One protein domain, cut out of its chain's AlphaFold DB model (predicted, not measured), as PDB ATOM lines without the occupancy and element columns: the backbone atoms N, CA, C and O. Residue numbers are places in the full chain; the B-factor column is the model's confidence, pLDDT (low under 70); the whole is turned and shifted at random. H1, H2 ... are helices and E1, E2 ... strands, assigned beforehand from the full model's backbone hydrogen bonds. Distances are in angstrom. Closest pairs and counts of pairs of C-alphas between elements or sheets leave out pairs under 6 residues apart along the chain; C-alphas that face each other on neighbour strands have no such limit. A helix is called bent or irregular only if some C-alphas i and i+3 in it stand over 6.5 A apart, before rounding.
ATOM      1  N   THR A  21     -29.942 -53.480 -27.270       90.75
ATOM      2  CA  THR A  21     -29.404 -54.162 -28.452       90.75
ATOM      3  C   THR A  21     -29.581 -53.282 -29.676       90.75
ATOM      4  O   THR A  21     -30.698 -53.071 -30.150       90.75
ATOM      5  N   HIS A  22     -28.468 -52.805 -30.233       91.38
ATOM      6  CA  HIS A  22     -28.498 -52.025 -31.465       91.38
ATOM      7  C   HIS A  22     -28.835 -52.914 -32.676       91.38
ATOM      8  O   HIS A  22     -28.104 -53.851 -32.998       91.38
ATOM      9  N   ARG A  23     -29.946 -52.613 -33.355       92.88
ATOM     10  CA  ARG A  23     -30.515 -53.336 -34.501       92.88
ATOM     11  C   ARG A  23     -30.855 -52.366 -35.646       92.88
ATOM     12  O   ARG A  23     -32.029 -52.114 -35.903       92.88
ATOM     13  N   PRO A  24     -29.854 -51.855 -36.382       92.06
ATOM     14  CA  PRO A  24     -30.090 -50.921 -37.486       92.06
ATOM     15  C   PRO A  24     -30.879 -51.567 -38.633       92.06
ATOM     16  O   PRO A  24     -31.614 -50.876 -39.328       92.06
ATOM     17  N   GLY A  25     -30.801 -52.896 -38.773       92.06
ATOM     18  CA  GLY A  25     -31.563 -53.659 -39.765       92.06
ATOM     19  C   GLY A  25     -33.085 -53.595 -39.592       92.06
ATOM     20  O   GLY A  25     -33.790 -53.992 -40.507       92.06
ATOM     21  N   LEU A  26     -33.600 -53.063 -38.473       92.25
ATOM     22  CA  LEU A  26     -35.031 -52.764 -38.340       92.25
ATOM     23  C   LEU A  26     -35.499 -51.744 -39.388       92.25
ATOM     24  O   LEU A  26     -36.605 -51.870 -39.890       92.25
ATOM     25  N   LEU A  27     -34.651 -50.779 -39.762       91.62
ATOM     26  CA  LEU A  27     -34.994 -49.753 -40.756       91.62
ATOM     27  C   LEU A  27     -35.176 -50.325 -42.169       91.62
ATOM     28  O   LEU A  27     -35.885 -49.732 -42.981       91.62
ATOM     29  N   GLU A  28     -34.549 -51.469 -42.445       92.75
ATOM     30  CA  GLU A  28     -34.592 -52.157 -43.739       92.75
ATOM     31  C   GLU A  28     -35.723 -53.192 -43.818       92.75
ATOM     32  O   GLU A  28     -35.980 -53.740 -44.886       92.75
ATOM     33  N   GLU A  29     -36.391 -53.480 -42.699       92.88
ATOM     34  CA  GLU A  29     -37.468 -54.462 -42.626       92.88
ATOM     35  C   GLU A  29     -38.803 -53.805 -43.021       92.88
ATOM     36  O   GLU A  29     -39.291 -52.929 -42.305       92.88
ATOM     37  N   PRO A  30     -39.448 -54.184 -44.139       87.94
ATOM     38  CA  PRO A  30     -40.678 -53.520 -44.576       87.94
ATOM     39  C   PRO A  30     -41.812 -53.607 -43.544       87.94
ATOM     40  O   PRO A  30     -42.522 -52.627 -43.316       87.94
ATOM     41  N   LEU A  31     -41.938 -54.755 -42.866       89.81
ATOM     42  CA  LEU A  31     -42.966 -54.991 -41.845       89.81
ATOM     43  C   LEU A  31     -42.735 -54.171 -40.567       89.81
ATOM     44  O   LEU A  31     -43.678 -53.893 -39.822       89.81
ATOM     45  N   PHE A  32     -41.497 -53.733 -40.322       91.06
ATOM     46  CA  PHE A  32     -41.180 -52.886 -39.179       91.06
ATOM     47  C   PHE A  32     -41.933 -51.557 -39.250       91.06
ATOM     48  O   PHE A  32     -42.542 -51.158 -38.259       91.06
ATOM     49  N   TRP A  33     -41.944 -50.897 -40.410       88.12
ATOM     50  CA  TRP A  33     -42.575 -49.584 -40.568       88.12
ATOM     51  C   TRP A  33     -44.091 -49.632 -40.390       88.12
ATOM     52  O   TRP A  33     -44.661 -48.727 -39.782       88.12
ATOM     53  N   LEU A  34     -44.727 -50.708 -40.862       85.38
ATOM     54  CA  LEU A  34     -46.167 -50.919 -40.723       85.38
ATOM     55  C   LEU A  34     -46.602 -50.966 -39.259       85.38
ATOM     56  O   LEU A  34     -47.607 -50.356 -38.894       85.38
ATOM     57  N   GLY A  35     -45.835 -51.656 -38.416       84.50
ATOM     58  CA  GLY A  35     -46.128 -51.718 -36.991       84.50
ATOM     59  C   GLY A  35     -45.603 -50.520 -36.196       84.50
ATOM     60  O   GLY A  35     -46.297 -50.048 -35.302       84.50
ATOM     61  N   HIS A  36     -44.439 -49.960 -36.550       87.12
ATOM     62  CA  HIS A  36     -43.883 -48.764 -35.899       87.12
ATOM     63  C   HIS A  36     -44.812 -47.549 -36.021       87.12
ATOM     64  O   HIS A  36     -44.929 -46.770 -35.083       87.12
ATOM     65  N   LEU A  37     -45.484 -47.390 -37.164       82.75
ATOM     66  CA  LEU A  37     -46.400 -46.274 -37.415       82.75
ATOM     67  C   LEU A  37     -47.849 -46.580 -37.012       82.75
ATOM     68  O   LEU A  37     -48.720 -45.735 -37.216       82.75
ATOM     69  N   SER A  38     -48.124 -47.755 -36.441       77.81
ATOM     70  CA  SER A  38     -49.495 -48.172 -36.129       77.81
ATOM     71  C   SER A  38     -50.188 -47.255 -35.122       77.81
ATOM     72  O   SER A  38     -51.352 -46.916 -35.319       77.81
ATOM     73  N   SER A  39     -49.457 -46.739 -34.128       72.06
ATOM     74  CA  SER A  39     -49.973 -45.757 -33.163       72.06
ATOM     75  C   SER A  39     -50.384 -44.428 -33.812       72.06
ATOM     76  O   SER A  39     -51.184 -43.678 -33.254       72.06
ATOM     77  N   CYS A  40     -49.899 -44.132 -35.023       71.69
ATOM     78  CA  CYS A  40     -50.290 -42.940 -35.774       71.69
ATOM     79  C   CYS A  40     -51.621 -43.114 -36.525       71.69
ATOM     80  O   CYS A  40     -52.183 -42.127 -37.007       71.69
ATOM     81  N   VAL A  41     -52.163 -44.332 -36.625       71.56
ATOM     82  CA  VAL A  41     -53.400 -44.624 -37.359       71.56
ATOM     83  C   VAL A  41     -54.582 -44.620 -36.393       71.56
ATOM     84  O   VAL A  41     -54.711 -45.486 -35.540       71.56
ATOM     85  N   HIS A  42     -55.454 -43.619 -36.515       63.91
ATOM     86  CA  HIS A  42     -56.519 -43.359 -35.533       63.91
ATOM     87  C   HIS A  42     -57.887 -43.951 -35.927       63.91
ATOM     88  O   HIS A  42     -58.883 -43.686 -35.257       63.91
ATOM     89  N   SER A  43     -57.973 -44.699 -37.033       66.38
ATOM     90  CA  SER A  43     -59.228 -45.316 -37.482       66.38
ATOM     91  C   SER A  43     -58.987 -46.667 -38.139       66.38
ATOM     92  O   SER A  43     -58.076 -46.794 -38.960       66.38
ATOM     93  N   ASP A  44     -59.850 -47.630 -37.822       63.22
ATOM     94  CA  ASP A  44     -59.799 -48.996 -38.355       63.22
ATOM     95  C   ASP A  44     -59.882 -49.012 -39.891       63.22
ATOM     96  O   ASP A  44     -59.133 -49.730 -40.546       63.22
ATOM     97  N   GLU A  45     -60.694 -48.125 -40.485       62.69
ATOM     98  CA  GLU A  45     -60.809 -47.984 -41.947       62.69
ATOM     99  C   GLU A  45     -59.492 -47.531 -42.605       62.69
ATOM    100  O   GLU A  45     -59.142 -47.993 -43.689       62.69
ATOM    101  N   THR A  46     -58.727 -46.649 -41.949       64.75
ATOM    102  CA  THR A  46     -57.400 -46.233 -42.448       64.75
ATOM    103  C   THR A  46     -56.363 -47.336 -42.237       64.75
ATOM    104  O   THR A  46     -55.430 -47.455 -43.028       64.75
ATOM    105  N   GLY A  47     -56.542 -48.156 -41.202       62.75
ATOM    106  CA  GLY A  47     -55.707 -49.313 -40.916       62.75
ATOM    107  C   GLY A  47     -55.767 -50.372 -42.012       62.75
ATOM    108  O   GLY A  47     -54.731 -50.739 -42.565       62.75
ATOM    109  N   GLU A  48     -56.968 -50.808 -42.398       64.56
ATOM    110  CA  GLU A  48     -57.130 -51.817 -43.458       64.56
ATOM    111  C   GLU A  48     -56.560 -51.351 -44.808       64.56
ATOM    112  O   GLU A  48     -55.952 -52.134 -45.540       64.56
ATOM    113  N   LEU A  49     -56.685 -50.057 -45.120       67.81
ATOM    114  CA  LEU A  49     -56.104 -49.450 -46.322       67.81
ATOM    115  C   LEU A  49     -54.572 -49.328 -46.265       67.81
ATOM    116  O   LEU A  49     -53.927 -49.391 -47.311       67.81
ATOM    117  N   LEU A  50     -53.993 -49.127 -45.076       67.00
ATOM    118  CA  LEU A  50     -52.549 -48.967 -44.880       67.00
ATOM    119  C   LEU A  50     -51.814 -50.311 -44.839       67.00
ATOM    120  O   LEU A  50     -50.723 -50.425 -45.393       67.00
ATOM    121  N   TRP A  51     -52.398 -51.307 -44.172       68.75
ATOM    122  CA  TRP A  51     -51.771 -52.611 -43.950       68.75
ATOM    123  C   TRP A  51     -52.092 -53.629 -45.044       68.75
ATOM    124  O   TRP A  51     -51.279 -54.517 -45.298       68.75
ATOM    125  N   GLY A  52     -53.231 -53.490 -45.731       73.56
ATOM    126  CA  GLY A  52     -53.608 -54.364 -46.840       73.56
ATOM    127  C   GLY A  52     -53.485 -55.852 -46.485       73.56
ATOM    128  O   GLY A  52     -53.912 -56.288 -45.420       73.56
ATOM    129  N   ALA A  53     -52.878 -56.638 -47.377       73.94
ATOM    130  CA  ALA A  53     -52.666 -58.074 -47.166       73.94
ATOM    131  C   ALA A  53     -51.574 -58.403 -46.127       73.94
ATOM    132  O   ALA A  53     -51.472 -59.554 -45.708       73.94
ATOM    133  N   ASP A  54     -50.776 -57.417 -45.711       81.88
ATOM    134  CA  ASP A  54     -49.614 -57.611 -44.841       81.88
ATOM    135  C   ASP A  54     -49.933 -57.358 -43.358       81.88
ATOM    136  O   ASP A  54     -49.035 -57.418 -42.520       81.88
ATOM    137  N   HIS A  55     -51.201 -57.094 -43.014       79.94
ATOM    138  CA  HIS A  55     -51.643 -56.823 -41.641       79.94
ATOM    139  C   HIS A  55     -51.204 -57.909 -40.652       79.94
ATOM    140  O   HIS A  55     -50.548 -57.612 -39.654       79.94
ATOM    141  N   ASP A  56     -51.512 -59.170 -40.953       84.94
ATOM    142  CA  ASP A  56     -51.210 -60.282 -40.050       84.94
ATOM    143  C   ASP A  56     -49.696 -60.502 -39.933       84.94
ATOM    144  O   ASP A  56     -49.173 -60.677 -38.836       84.94
ATOM    145  N   ALA A  57     -48.969 -60.383 -41.048       88.44
ATOM    146  CA  ALA A  57     -47.512 -60.494 -41.061       88.44
ATOM    147  C   ALA A  57     -46.835 -59.365 -40.260       88.44
ATOM    148  O   ALA A  57     -45.853 -59.602 -39.555       88.44
ATOM    149  N   ALA A  58     -47.362 -58.140 -40.338       85.38
ATOM    150  CA  ALA A  58     -46.902 -57.021 -39.526       85.38
ATOM    151  C   ALA A  58     -47.211 -57.246 -38.038       85.38
ATOM    152  O   ALA A  58     -46.359 -56.955 -37.199       85.38
ATOM    153  N   GLY A  59     -48.379 -57.807 -37.711       86.62
ATOM    154  CA  GLY A  59     -48.754 -58.202 -36.353       86.62
ATOM    155  C   GLY A  59     -47.790 -59.226 -35.752       86.62
ATOM    156  O   GLY A  59     -47.223 -58.976 -34.689       86.62
ATOM    157  N   ASP A  60     -47.524 -60.318 -36.469       90.81
ATOM    158  CA  ASP A  60     -46.575 -61.360 -36.054       90.81
ATOM    159  C   ASP A  60     -45.158 -60.797 -35.863       90.81
ATOM    160  O   ASP A  60     -44.459 -61.117 -34.895       90.81
ATOM    161  N   PHE A  61     -44.727 -59.914 -36.770       91.50
ATOM    162  CA  PHE A  61     -43.440 -59.238 -36.647       91.50
ATOM    163  C   PHE A  61     -43.373 -58.356 -35.390       91.50
ATOM    164  O   PHE A  61     -42.365 -58.374 -34.676       91.50
ATOM    165  N   GLN A  62     -44.429 -57.586 -35.109       89.38
ATOM    166  CA  GLN A  62     -44.495 -56.733 -33.922       89.38
ATOM    167  C   GLN A  62     -44.546 -57.551 -32.634       89.38
ATOM    168  O   GLN A  62     -43.821 -57.220 -31.699       89.38
ATOM    169  N   ASP A  63     -45.312 -58.639 -32.578       90.69
ATOM    170  CA  ASP A  63     -45.327 -59.539 -31.419       90.69
ATOM    171  C   ASP A  63     -43.923 -60.100 -31.143       90.69
ATOM    172  O   ASP A  63     -43.400 -60.012 -30.028       90.69
ATOM    173  N   GLY A  64     -43.227 -60.551 -32.191       92.19
ATOM    174  CA  GLY A  64     -41.836 -60.989 -32.094       92.19
ATOM    175  C   GLY A  64     -40.853 -59.882 -31.686       92.19
ATOM    176  O   GLY A  64     -39.785 -60.181 -31.145       92.19
ATOM    177  N   LEU A  65     -41.174 -58.610 -31.936       91.31
ATOM    178  CA  LEU A  65     -40.388 -57.458 -31.490       91.31
ATOM    179  C   LEU A  65     -40.644 -57.135 -30.012       91.31
ATOM    180  O   LEU A  65     -39.681 -56.883 -29.287       91.31
ATOM    181  N   TRP A  66     -41.904 -57.172 -29.569       90.19
ATOM    182  CA  TRP A  66     -42.333 -56.814 -28.212       90.19
ATOM    183  C   TRP A  66     -42.110 -57.916 -27.173       90.19
ATOM    184  O   TRP A  66     -41.929 -57.612 -26.002       90.19
ATOM    185  N   THR A  67     -42.036 -59.183 -27.578       91.00
ATOM    186  CA  THR A  67     -41.779 -60.323 -26.671       91.00
ATOM    187  C   THR A  67     -40.294 -60.549 -26.364       91.00
ATOM    188  O   THR A  67     -39.915 -61.512 -25.690       91.00
ATOM    189  N   ARG A  68     -39.412 -59.673 -26.854       88.50
ATOM    190  CA  ARG A  68     -37.965 -59.818 -26.691       88.50
ATOM    191  C   ARG A  68     -37.502 -59.487 -25.278       88.50
ATOM    192  O   ARG A  68     -37.951 -58.528 -24.661       88.50
ATOM    193  N   ALA A  69     -36.504 -60.236 -24.812       86.88
ATOM    194  CA  ALA A  69     -35.862 -60.020 -23.513       86.88
ATOM    195  C   ALA A  69     -34.801 -58.897 -23.513       86.88
ATOM    196  O   ALA A  69     -34.259 -58.564 -22.458       86.88
ATOM    197  N   ASP A  70     -34.467 -58.349 -24.684       88.31
ATOM    198  CA  ASP A  70     -33.602 -57.180 -24.859       88.31
ATOM    199  C   ASP A  70     -34.410 -55.953 -25.280       88.31
ATOM    200  O   ASP A  70     -35.562 -56.100 -25.648       88.31
ATOM    201  N   TRP A  71     -33.817 -54.758 -25.235       91.75
ATOM    202  CA  TRP A  71     -34.413 -53.523 -25.755       91.75
ATOM    203  C   TRP A  71     -33.844 -53.218 -27.144       91.75
ATOM    204  O   TRP A  71     -32.730 -52.684 -27.239       91.75
ATOM    205  N   PRO A  72     -34.552 -53.566 -28.237       93.00
ATOM    206  CA  PRO A  72     -34.126 -53.225 -29.583       93.00
ATOM    207  C   PRO A  72     -34.015 -51.714 -29.745       93.00
ATOM    208  O   PRO A  72     -34.919 -50.969 -29.369       93.00
ATOM    209  N   SER A  73     -32.929 -51.257 -30.356       93.44
ATOM    210  CA  SER A  73     -32.763 -49.846 -30.678       93.44
ATOM    211  C   SER A  73     -32.143 -49.629 -32.044       93.44
ATOM    212  O   SER A  73     -31.368 -50.448 -32.530       93.44
ATOM    213  N   PHE A  74     -32.449 -48.499 -32.664       92.88
ATOM    214  CA  PHE A  74     -31.736 -48.022 -33.844       92.88
ATOM    215  C   PHE A  74     -31.456 -46.530 -33.706       92.88
ATOM    216  O   PHE A  74     -32.056 -45.836 -32.880       92.88
ATOM    217  N   THR A  75     -30.511 -46.044 -34.505       91.94
ATOM    218  CA  THR A  75     -30.088 -44.645 -34.477       91.94
ATOM    219  C   THR A  75     -30.332 -44.000 -35.828       91.94
ATOM    220  O   THR A  75     -29.833 -44.481 -36.843       91.94
ATOM    221  N   VAL A  76     -31.055 -42.886 -35.831       90.56
ATOM    222  CA  VAL A  76     -31.260 -42.047 -37.012       90.56
ATOM    223  C   VAL A  76     -30.334 -40.831 -36.911       90.56
ATOM    224  O   VAL A  76     -30.394 -40.106 -35.911       90.56
ATOM    225  N   PRO A  77     -29.456 -40.590 -37.900       90.50
ATOM    226  CA  PRO A  77     -28.646 -39.381 -37.928       90.50
ATOM    227  C   PRO A  77     -29.526 -38.156 -38.203       90.50
ATOM    228  O   PRO A  77     -30.388 -38.179 -39.079       90.50
ATOM    229  N   LEU A  78     -29.287 -37.075 -37.466       88.12
ATOM    230  CA  LEU A  78     -29.914 -35.771 -37.659       88.12
ATOM    231  C   LEU A  78     -28.861 -34.732 -38.084       88.12
ATOM    232  O   LEU A  78     -27.668 -35.027 -38.188       88.12
ATOM    233  N   ALA A  79     -29.309 -33.507 -38.362       86.50
ATOM    234  CA  ALA A  79     -28.416 -32.385 -38.648       86.50
ATOM    235  C   ALA A  79     -27.539 -32.028 -37.432       86.50
ATOM    236  O   ALA A  79     -27.870 -32.363 -36.294       86.50
ATOM    237  N   ASP A  80     -26.433 -31.323 -37.677       86.94
ATOM    238  CA  ASP A  80     -25.525 -30.825 -36.634       86.94
ATOM    239  C   ASP A  80     -25.057 -31.926 -35.669       86.94
ATOM    240  O   ASP A  80     -25.103 -31.754 -34.457       86.94
ATOM    241  N   GLU A  81     -24.696 -33.096 -36.208       87.38
ATOM    242  CA  GLU A  81     -24.196 -34.268 -35.462       87.38
ATOM    243  C   GLU A  81     -25.152 -34.852 -34.409       87.38
ATOM    244  O   GLU A  81     -24.789 -35.783 -33.680       87.38
ATOM    245  N   HIS A  82     -26.393 -34.365 -34.363       87.69
ATOM    246  CA  HIS A  82     -27.416 -34.917 -33.497       87.69
ATOM    247  C   HIS A  82     -27.785 -36.329 -33.950       87.69
ATOM    248  O   HIS A  82     -27.731 -36.692 -35.129       87.69
ATOM    249  N   ARG A  83     -28.192 -37.143 -32.985       91.25
ATOM    250  CA  ARG A  83     -28.600 -38.528 -33.183       91.25
ATOM    251  C   ARG A  83     -29.909 -38.743 -32.457       91.25
ATOM    252  O   ARG A  83     -30.031 -38.395 -31.286       91.25
ATOM    253  N   LEU A  84     -30.880 -39.314 -33.153       91.38
ATOM    254  CA  LEU A  84     -32.105 -39.793 -32.535       91.38
ATOM    255  C   LEU A  84     -31.960 -41.291 -32.298       91.38
ATOM    256  O   LEU A  84     -31.865 -42.061 -33.251       91.38
ATOM    257  N   HIS A  85     -31.947 -41.698 -31.038       92.38
ATOM    258  CA  HIS A  85     -32.052 -43.100 -30.667       92.38
ATOM    259  C   HIS A  85     -33.518 -43.431 -30.429       92.38
ATOM    260  O   HIS A  85     -34.182 -42.780 -29.624       92.38
ATOM    261  N   VAL A  86     -34.007 -44.450 -31.123       92.56
ATOM    262  CA  VAL A  86     -35.339 -45.012 -30.907       92.56
ATOM    263  C   VAL A  86     -35.150 -46.320 -30.162       92.56
ATOM    264  O   VAL A  86     -34.422 -47.191 -30.643       92.56
ATOM    265  N   VAL A  87     -35.745 -46.443 -28.978       92.12
ATOM    266  CA  VAL A  87     -35.579 -47.603 -28.096       92.12
ATOM    267  C   VAL A  87     -36.931 -48.237 -27.816       92.12
ATOM    268  O   VAL A  87     -37.808 -47.604 -27.238       92.12
ATOM    269  N   TYR A  88     -37.068 -49.510 -28.174       91.62
ATOM    270  CA  TYR A  88     -38.208 -50.343 -27.816       91.62
ATOM    271  C   TYR A  88     -37.967 -50.937 -26.435       91.62
ATOM    272  O   TYR A  88     -37.140 -51.834 -26.270       91.62
ATOM    273  N   ARG A  89     -38.681 -50.431 -25.432       90.62
ATOM    274  CA  ARG A  89     -38.700 -51.011 -24.091       90.62
ATOM    275  C   ARG A  89     -39.711 -52.147 -24.105       90.62
ATOM    276  O   ARG A  89     -40.900 -51.903 -24.192       90.62
ATOM    277  N   THR A  90     -39.244 -53.386 -24.089       87.25
ATOM    278  CA  THR A  90     -40.078 -54.591 -24.294       87.25
ATOM    279  C   THR A  90     -40.366 -55.359 -23.001       87.25
ATOM    280  O   THR A  90     -40.967 -56.428 -23.017       87.25
ATOM    281  N   LEU A  91     -39.917 -54.847 -21.851       80.88
ATOM    282  CA  LEU A  91     -40.166 -55.493 -20.562       80.88
ATOM    283  C   LEU A  91     -41.601 -55.199 -20.114       80.88
ATOM    284  O   LEU A  91     -42.029 -54.049 -20.161       80.88
ATOM    285  N   ALA A  92     -42.309 -56.233 -19.652       70.75
ATOM    286  CA  ALA A  92     -43.762 -56.230 -19.446       70.75
ATOM    287  C   ALA A  92     -44.310 -55.071 -18.584       70.75
ATOM    288  O   ALA A  92     -45.426 -54.622 -18.828       70.75
ATOM    289  N   ASP A  93     -43.531 -54.561 -17.625       71.81
ATOM    290  CA  ASP A  93     -43.949 -53.476 -16.721       71.81
ATOM    291  C   ASP A  93     -43.548 -52.065 -17.199       71.81
ATOM    292  O   ASP A  93     -43.883 -51.078 -16.547       71.81
ATOM    293  N   ASP A  94     -42.812 -51.947 -18.308       73.44
ATOM    294  CA  ASP A  94     -42.297 -50.670 -18.827       73.44
ATOM    295  C   ASP A  94     -42.321 -50.626 -20.362       73.44
ATOM    296  O   ASP A  94     -41.378 -50.155 -21.004       73.44
ATOM    297  N   MET A  95     -43.382 -51.173 -20.966       84.81
ATOM    298  CA  MET A  95     -43.475 -51.242 -22.420       84.81
ATOM    299  C   MET A  95     -43.670 -49.864 -23.052       84.81
ATOM    300  O   MET A  95     -44.470 -49.053 -22.591       84.81
ATOM    301  N   GLY A  96     -42.952 -49.602 -24.139       89.00
ATOM    302  CA  GLY A  96     -43.153 -48.409 -24.956       89.00
ATOM    303  C   GLY A  96     -41.927 -48.048 -25.780       89.00
ATOM    304  O   GLY A  96     -40.886 -48.701 -25.696       89.00
ATOM    305  N   ILE A  97     -42.046 -46.987 -26.570       90.31
ATOM    306  CA  ILE A  97     -40.968 -46.494 -27.429       90.31
ATOM    307  C   ILE A  97     -40.430 -45.185 -26.855       90.31
ATOM    308  O   ILE A  97     -41.158 -44.200 -26.759       90.31
ATOM    309  N   ASP A  98     -39.150 -45.164 -26.492       89.62
ATOM    310  CA  ASP A  98     -38.451 -43.944 -26.088       89.62
ATOM    311  C   ASP A  98     -37.719 -43.337 -27.292       89.62
ATOM    312  O   ASP A  98     -36.969 -44.016 -28.001       89.62
ATOM    313  N   TYR A  99     -37.892 -42.031 -27.481       90.31
ATOM    314  CA  TYR A  99     -37.182 -41.229 -28.470       90.31
ATOM    315  C   TYR A  99     -36.172 -40.348 -27.736       90.31
ATOM    316  O   TYR A  99     -36.547 -39.410 -27.034       90.31
ATOM    317  N   LEU A 100     -34.885 -40.655 -27.872       90.19
ATOM    318  CA  LEU A 100     -33.803 -39.996 -27.141       90.19
ATOM    319  C   LEU A 100     -32.928 -39.197 -28.108       90.19
ATOM    320  O   LEU A 100     -32.339 -39.759 -29.032       90.19
ATOM    321  N   LEU A 101     -32.814 -37.891 -27.886       90.31
ATOM    322  CA  LEU A 101     -31.944 -37.009 -28.651       90.31
ATOM    323  C   LEU A 101     -30.562 -36.944 -27.997       90.31
ATOM    324  O   LEU A 101     -30.422 -36.538 -26.845       90.31
ATOM    325  N   HIS A 102     -29.523 -37.305 -28.741       88.19
ATOM    326  CA  HIS A 102     -28.136 -37.242 -28.290       88.19
ATOM    327  C   HIS A 102     -27.305 -36.327 -29.190       88.19
ATOM    328  O   HIS A 102     -27.483 -36.306 -30.406       88.19
ATOM    329  N   HIS A 103     -26.391 -35.574 -28.584       85.81
ATOM    330  CA  HIS A 103     -25.354 -34.810 -29.272       85.81
ATOM    331  C   HIS A 103     -24.004 -35.222 -28.672       85.81
ATOM    332  O   HIS A 103     -23.931 -35.338 -27.446       85.81
ATOM    333  N   PRO A 104     -22.938 -35.422 -29.470       83.56
ATOM    334  CA  PRO A 104     -21.648 -35.909 -28.969       83.56
ATOM    335  C   PRO A 104     -21.045 -35.041 -27.851       83.56
ATOM    336  O   PRO A 104     -20.439 -35.583 -26.934       83.56
ATOM    337  N   ASP A 105     -21.276 -33.725 -27.875       84.38
ATOM    338  CA  ASP A 105     -20.832 -32.799 -26.813       84.38
ATOM    339  C   ASP A 105     -21.633 -32.891 -25.497       84.38
ATOM    340  O   ASP A 105     -21.354 -32.149 -24.554       84.38
ATOM    341  N   ARG A 106     -22.671 -33.733 -25.422       78.62
ATOM    342  CA  ARG A 106     -23.496 -33.914 -24.221       78.62
ATOM    343  C   ARG A 106     -23.273 -35.300 -23.627       78.62
ATOM    344  O   ARG A 106     -23.397 -36.317 -24.308       78.62
ATOM    345  N   ASP A 107     -23.052 -35.325 -22.315       77.19
ATOM    346  CA  ASP A 107     -22.835 -36.560 -21.551       77.19
ATOM    347  C   ASP A 107     -24.093 -37.442 -21.444       77.19
ATOM    348  O   ASP A 107     -24.001 -38.633 -21.145       77.19
ATOM    349  N   GLN A 108     -25.280 -36.867 -21.657       77.31
ATOM    350  CA  GLN A 108     -26.566 -37.549 -21.511       77.31
ATOM    351  C   GLN A 108     -27.464 -37.308 -22.723       77.31
ATOM    352  O   GLN A 108     -27.445 -36.227 -23.319       77.31
ATOM    353  N   ALA A 109     -28.261 -38.321 -23.064       85.38
ATOM    354  CA  ALA A 109     -29.318 -38.183 -24.052       85.38
ATOM    355  C   ALA A 109     -30.562 -37.550 -23.406       85.38
ATOM    356  O   ALA A 109     -30.900 -37.832 -22.257       85.38
ATOM    357  N   GLU A 110     -31.236 -36.684 -24.152       86.19
ATOM    358  CA  GLU A 110     -32.451 -35.987 -23.738       86.19
ATOM    359  C   GLU A 110     -33.681 -36.777 -24.206       86.19
ATOM    360  O   GLU A 110     -33.777 -37.124 -25.382       86.19
ATOM    361  N   LEU A 111     -34.628 -37.069 -23.306       86.81
ATOM    362  CA  LEU A 111     -35.893 -37.705 -23.682       86.81
ATOM    363  C   LEU A 111     -36.771 -36.706 -24.435       86.81
ATOM    364  O   LEU A 111     -37.276 -35.750 -23.853       86.81
ATOM    365  N   LEU A 112     -36.944 -36.949 -25.732       86.50
ATOM    366  CA  LEU A 112     -37.743 -36.124 -26.629       86.50
ATOM    367  C   LEU A 112     -39.229 -36.468 -26.518       86.50
ATOM    368  O   LEU A 112     -40.077 -35.582 -26.433       86.50
ATOM    369  N   ALA A 113     -39.537 -37.762 -26.567       86.06
ATOM    370  CA  ALA A 113     -40.895 -38.274 -26.531       86.06
ATOM    371  C   ALA A 113     -40.909 -39.720 -26.040       86.06
ATOM    372  O   ALA A 113     -39.909 -40.437 -26.143       86.06
ATOM    373  N   ARG A 114     -42.077 -40.133 -25.557       86.50
ATOM    374  CA  ARG A 114     -42.384 -41.510 -25.218       86.50
ATOM    375  C   ARG A 114     -43.726 -41.887 -25.829       86.50
ATOM    376  O   ARG A 114     -44.685 -41.124 -25.712       86.50
ATOM    377  N   ASP A 115     -43.757 -43.037 -26.485       84.31
ATOM    378  CA  ASP A 115     -44.979 -43.682 -26.956       84.31
ATOM    379  C   ASP A 115     -45.261 -44.901 -26.066       84.31
ATOM    380  O   ASP A 115     -44.704 -45.982 -26.267       84.31
ATOM    381  N   ASP A 116     -46.030 -44.686 -24.999       78.25
ATOM    382  CA  ASP A 116     -46.354 -45.670 -23.963       78.25
ATOM    383  C   ASP A 116     -47.856 -45.698 -23.636       78.25
ATOM    384  O   ASP A 116     -48.233 -45.700 -22.472       78.25
ATOM    385  N   GLY A 117     -48.748 -45.664 -24.638       62.00
ATOM    386  CA  GLY A 117     -50.217 -45.781 -24.464       62.00
ATOM    387  C   GLY A 117     -50.899 -44.646 -23.667       62.00
ATOM    388  O   GLY A 117     -52.102 -44.416 -23.784       62.00
ATOM    389  N   HIS A 118     -50.119 -43.878 -22.915       54.53
ATOM    390  CA  HIS A 118     -50.429 -42.661 -22.200       54.53
ATOM    391  C   HIS A 118     -49.454 -41.607 -22.710       54.53
ATOM    392  O   HIS A 118     -48.506 -41.260 -22.019       54.53
ATOM    393  N   PHE A 119     -49.671 -41.128 -23.940       51.41
ATOM    394  CA  PHE A 119     -48.818 -40.130 -24.585       51.41
ATOM    395  C   PHE A 119     -48.522 -38.961 -23.630       51.41
ATOM    396  O   PHE A 119     -49.354 -38.081 -23.413       51.41
ATOM    397  N   MET A 120     -47.328 -38.967 -23.042       53.44
ATOM    398  CA  MET A 120     -46.845 -37.956 -22.105       53.44
ATOM    399  C   MET A 120     -45.500 -37.434 -22.611       53.44
ATOM    400  O   MET A 120     -44.467 -37.555 -21.960       53.44
ATOM    401  N   GLY A 121     -45.506 -36.847 -23.808       50.31
ATOM    402  CA  GLY A 121     -44.395 -36.038 -24.300       50.31
ATOM    403  C   GLY A 121     -44.684 -34.549 -24.079       50.31
ATOM    404  O   GLY A 121     -45.770 -34.095 -24.452       50.31
ATOM    405  N   PRO A 122     -43.753 -33.743 -23.531       55.28
ATOM    406  CA  PRO A 122     -43.845 -32.296 -23.652       55.28
ATOM    407  C   PRO A 122     -43.586 -31.991 -25.128       55.28
ATOM    408  O   PRO A 122     -42.437 -31.916 -25.546       55.28
ATOM    409  N   GLY A 123     -44.636 -31.936 -25.952       53.59
ATOM    410  CA  GLY A 123     -44.475 -31.729 -27.390       53.59
ATOM    411  C   GLY A 123     -43.559 -30.532 -27.641       53.59
ATOM    412  O   GLY A 123     -43.928 -29.408 -27.303       53.59
TER     413      GLY A 123
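What this domain is: This is residues 21 to 123 of the 144 residues of an uncharacterized protein of Streptomyces thermolilacinus SPC6 (UniProt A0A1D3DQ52). A twisted sheet of four strands, E1 to E4, makes one end of this domain, and the long, kinked helix H3, folded round the short H2, makes the other. The short H1 lies by the edge strand E1, while no helix broadly covers the sheet. The printed part has 103 residues, with three named helices and then four named strands in the order H1 H2 H3 E1 E2 E3 E4; the sheet runs E1 E2 E3 E4, antiparallel throughout, and the class is mixed, helices and strands. The whole is compact, with a radius of gyration of the C-alphas of 14.7 A and spans of 45 by 30 by 28 A.

How they stand to each other: Strands E1, residues 71 to 77, E2, residues 83 to 89, E3, residues 96 to 102, and E4, residues 110 to 115, form a meander, each strand the antiparallel neighbour of the one before. Hairpin E1 and E2 has N 76 and O 84 at 2.8 A; hairpin E2 and E3 has N 85 and O 100 at 2.8 A; hairpin E3 and E4 has N 99 and O 113 at 2.9 A. Residues 21 to 22 pair with residues 72 to 73 of E1, parallel. H1, residues 24 to 28, only grazes the sheet with its residues 24 to 27; its closest C-alpha to E1 is that of Pro 24, 4.9 A from that of Phe 74. H3, residues 44 to 66, only grazes the sheet with residues 65 to 66. H2, residues 30 to 36, is not on the sheet. H2 and H3 touch, about perpendicular at 85 degrees, with the C-alphas of Leu 31 and Ala 58 closest at 5.0 A. H1 and H2 are close but not clearly touching, the closest C-alphas being those of Leu 26 and Phe 32, 6.2 A apart; H1 and H3 are apart. O i to N i+4 pairs within hydrogen-bond range number 2 of 3 in H2, 14 of 19 in H3 and 0 of 1 in H1, where 2 of 2 O i to N i+3 pairs are.

Where its parts are: E1 measures 19.5 A from first to last C-alpha, E2 18.5 A, E3 19.0 A and E4 15.1 A, ending at C-alpha 115 (-44.979, -43.682, -26.956). H3 measures 21.7 A; it has a kink of 94 degrees near residue 51 and is irregular, with C-alphas 50 and 53 9.4 A apart. H2 measures 10.4 A. H1 measures 7.8 A and begins at C-alpha 24 (-30.090, -50.921, -37.486).

The domain as a whole: The C-alphas farthest apart, those of Ala 53 and Asp 105, are 45.5 A apart. The printed part has no cut, and no link between named elements is long. The mean pLDDT of the printed part is 82.4; residues 42 to 51 and 117 to 123 are under 70.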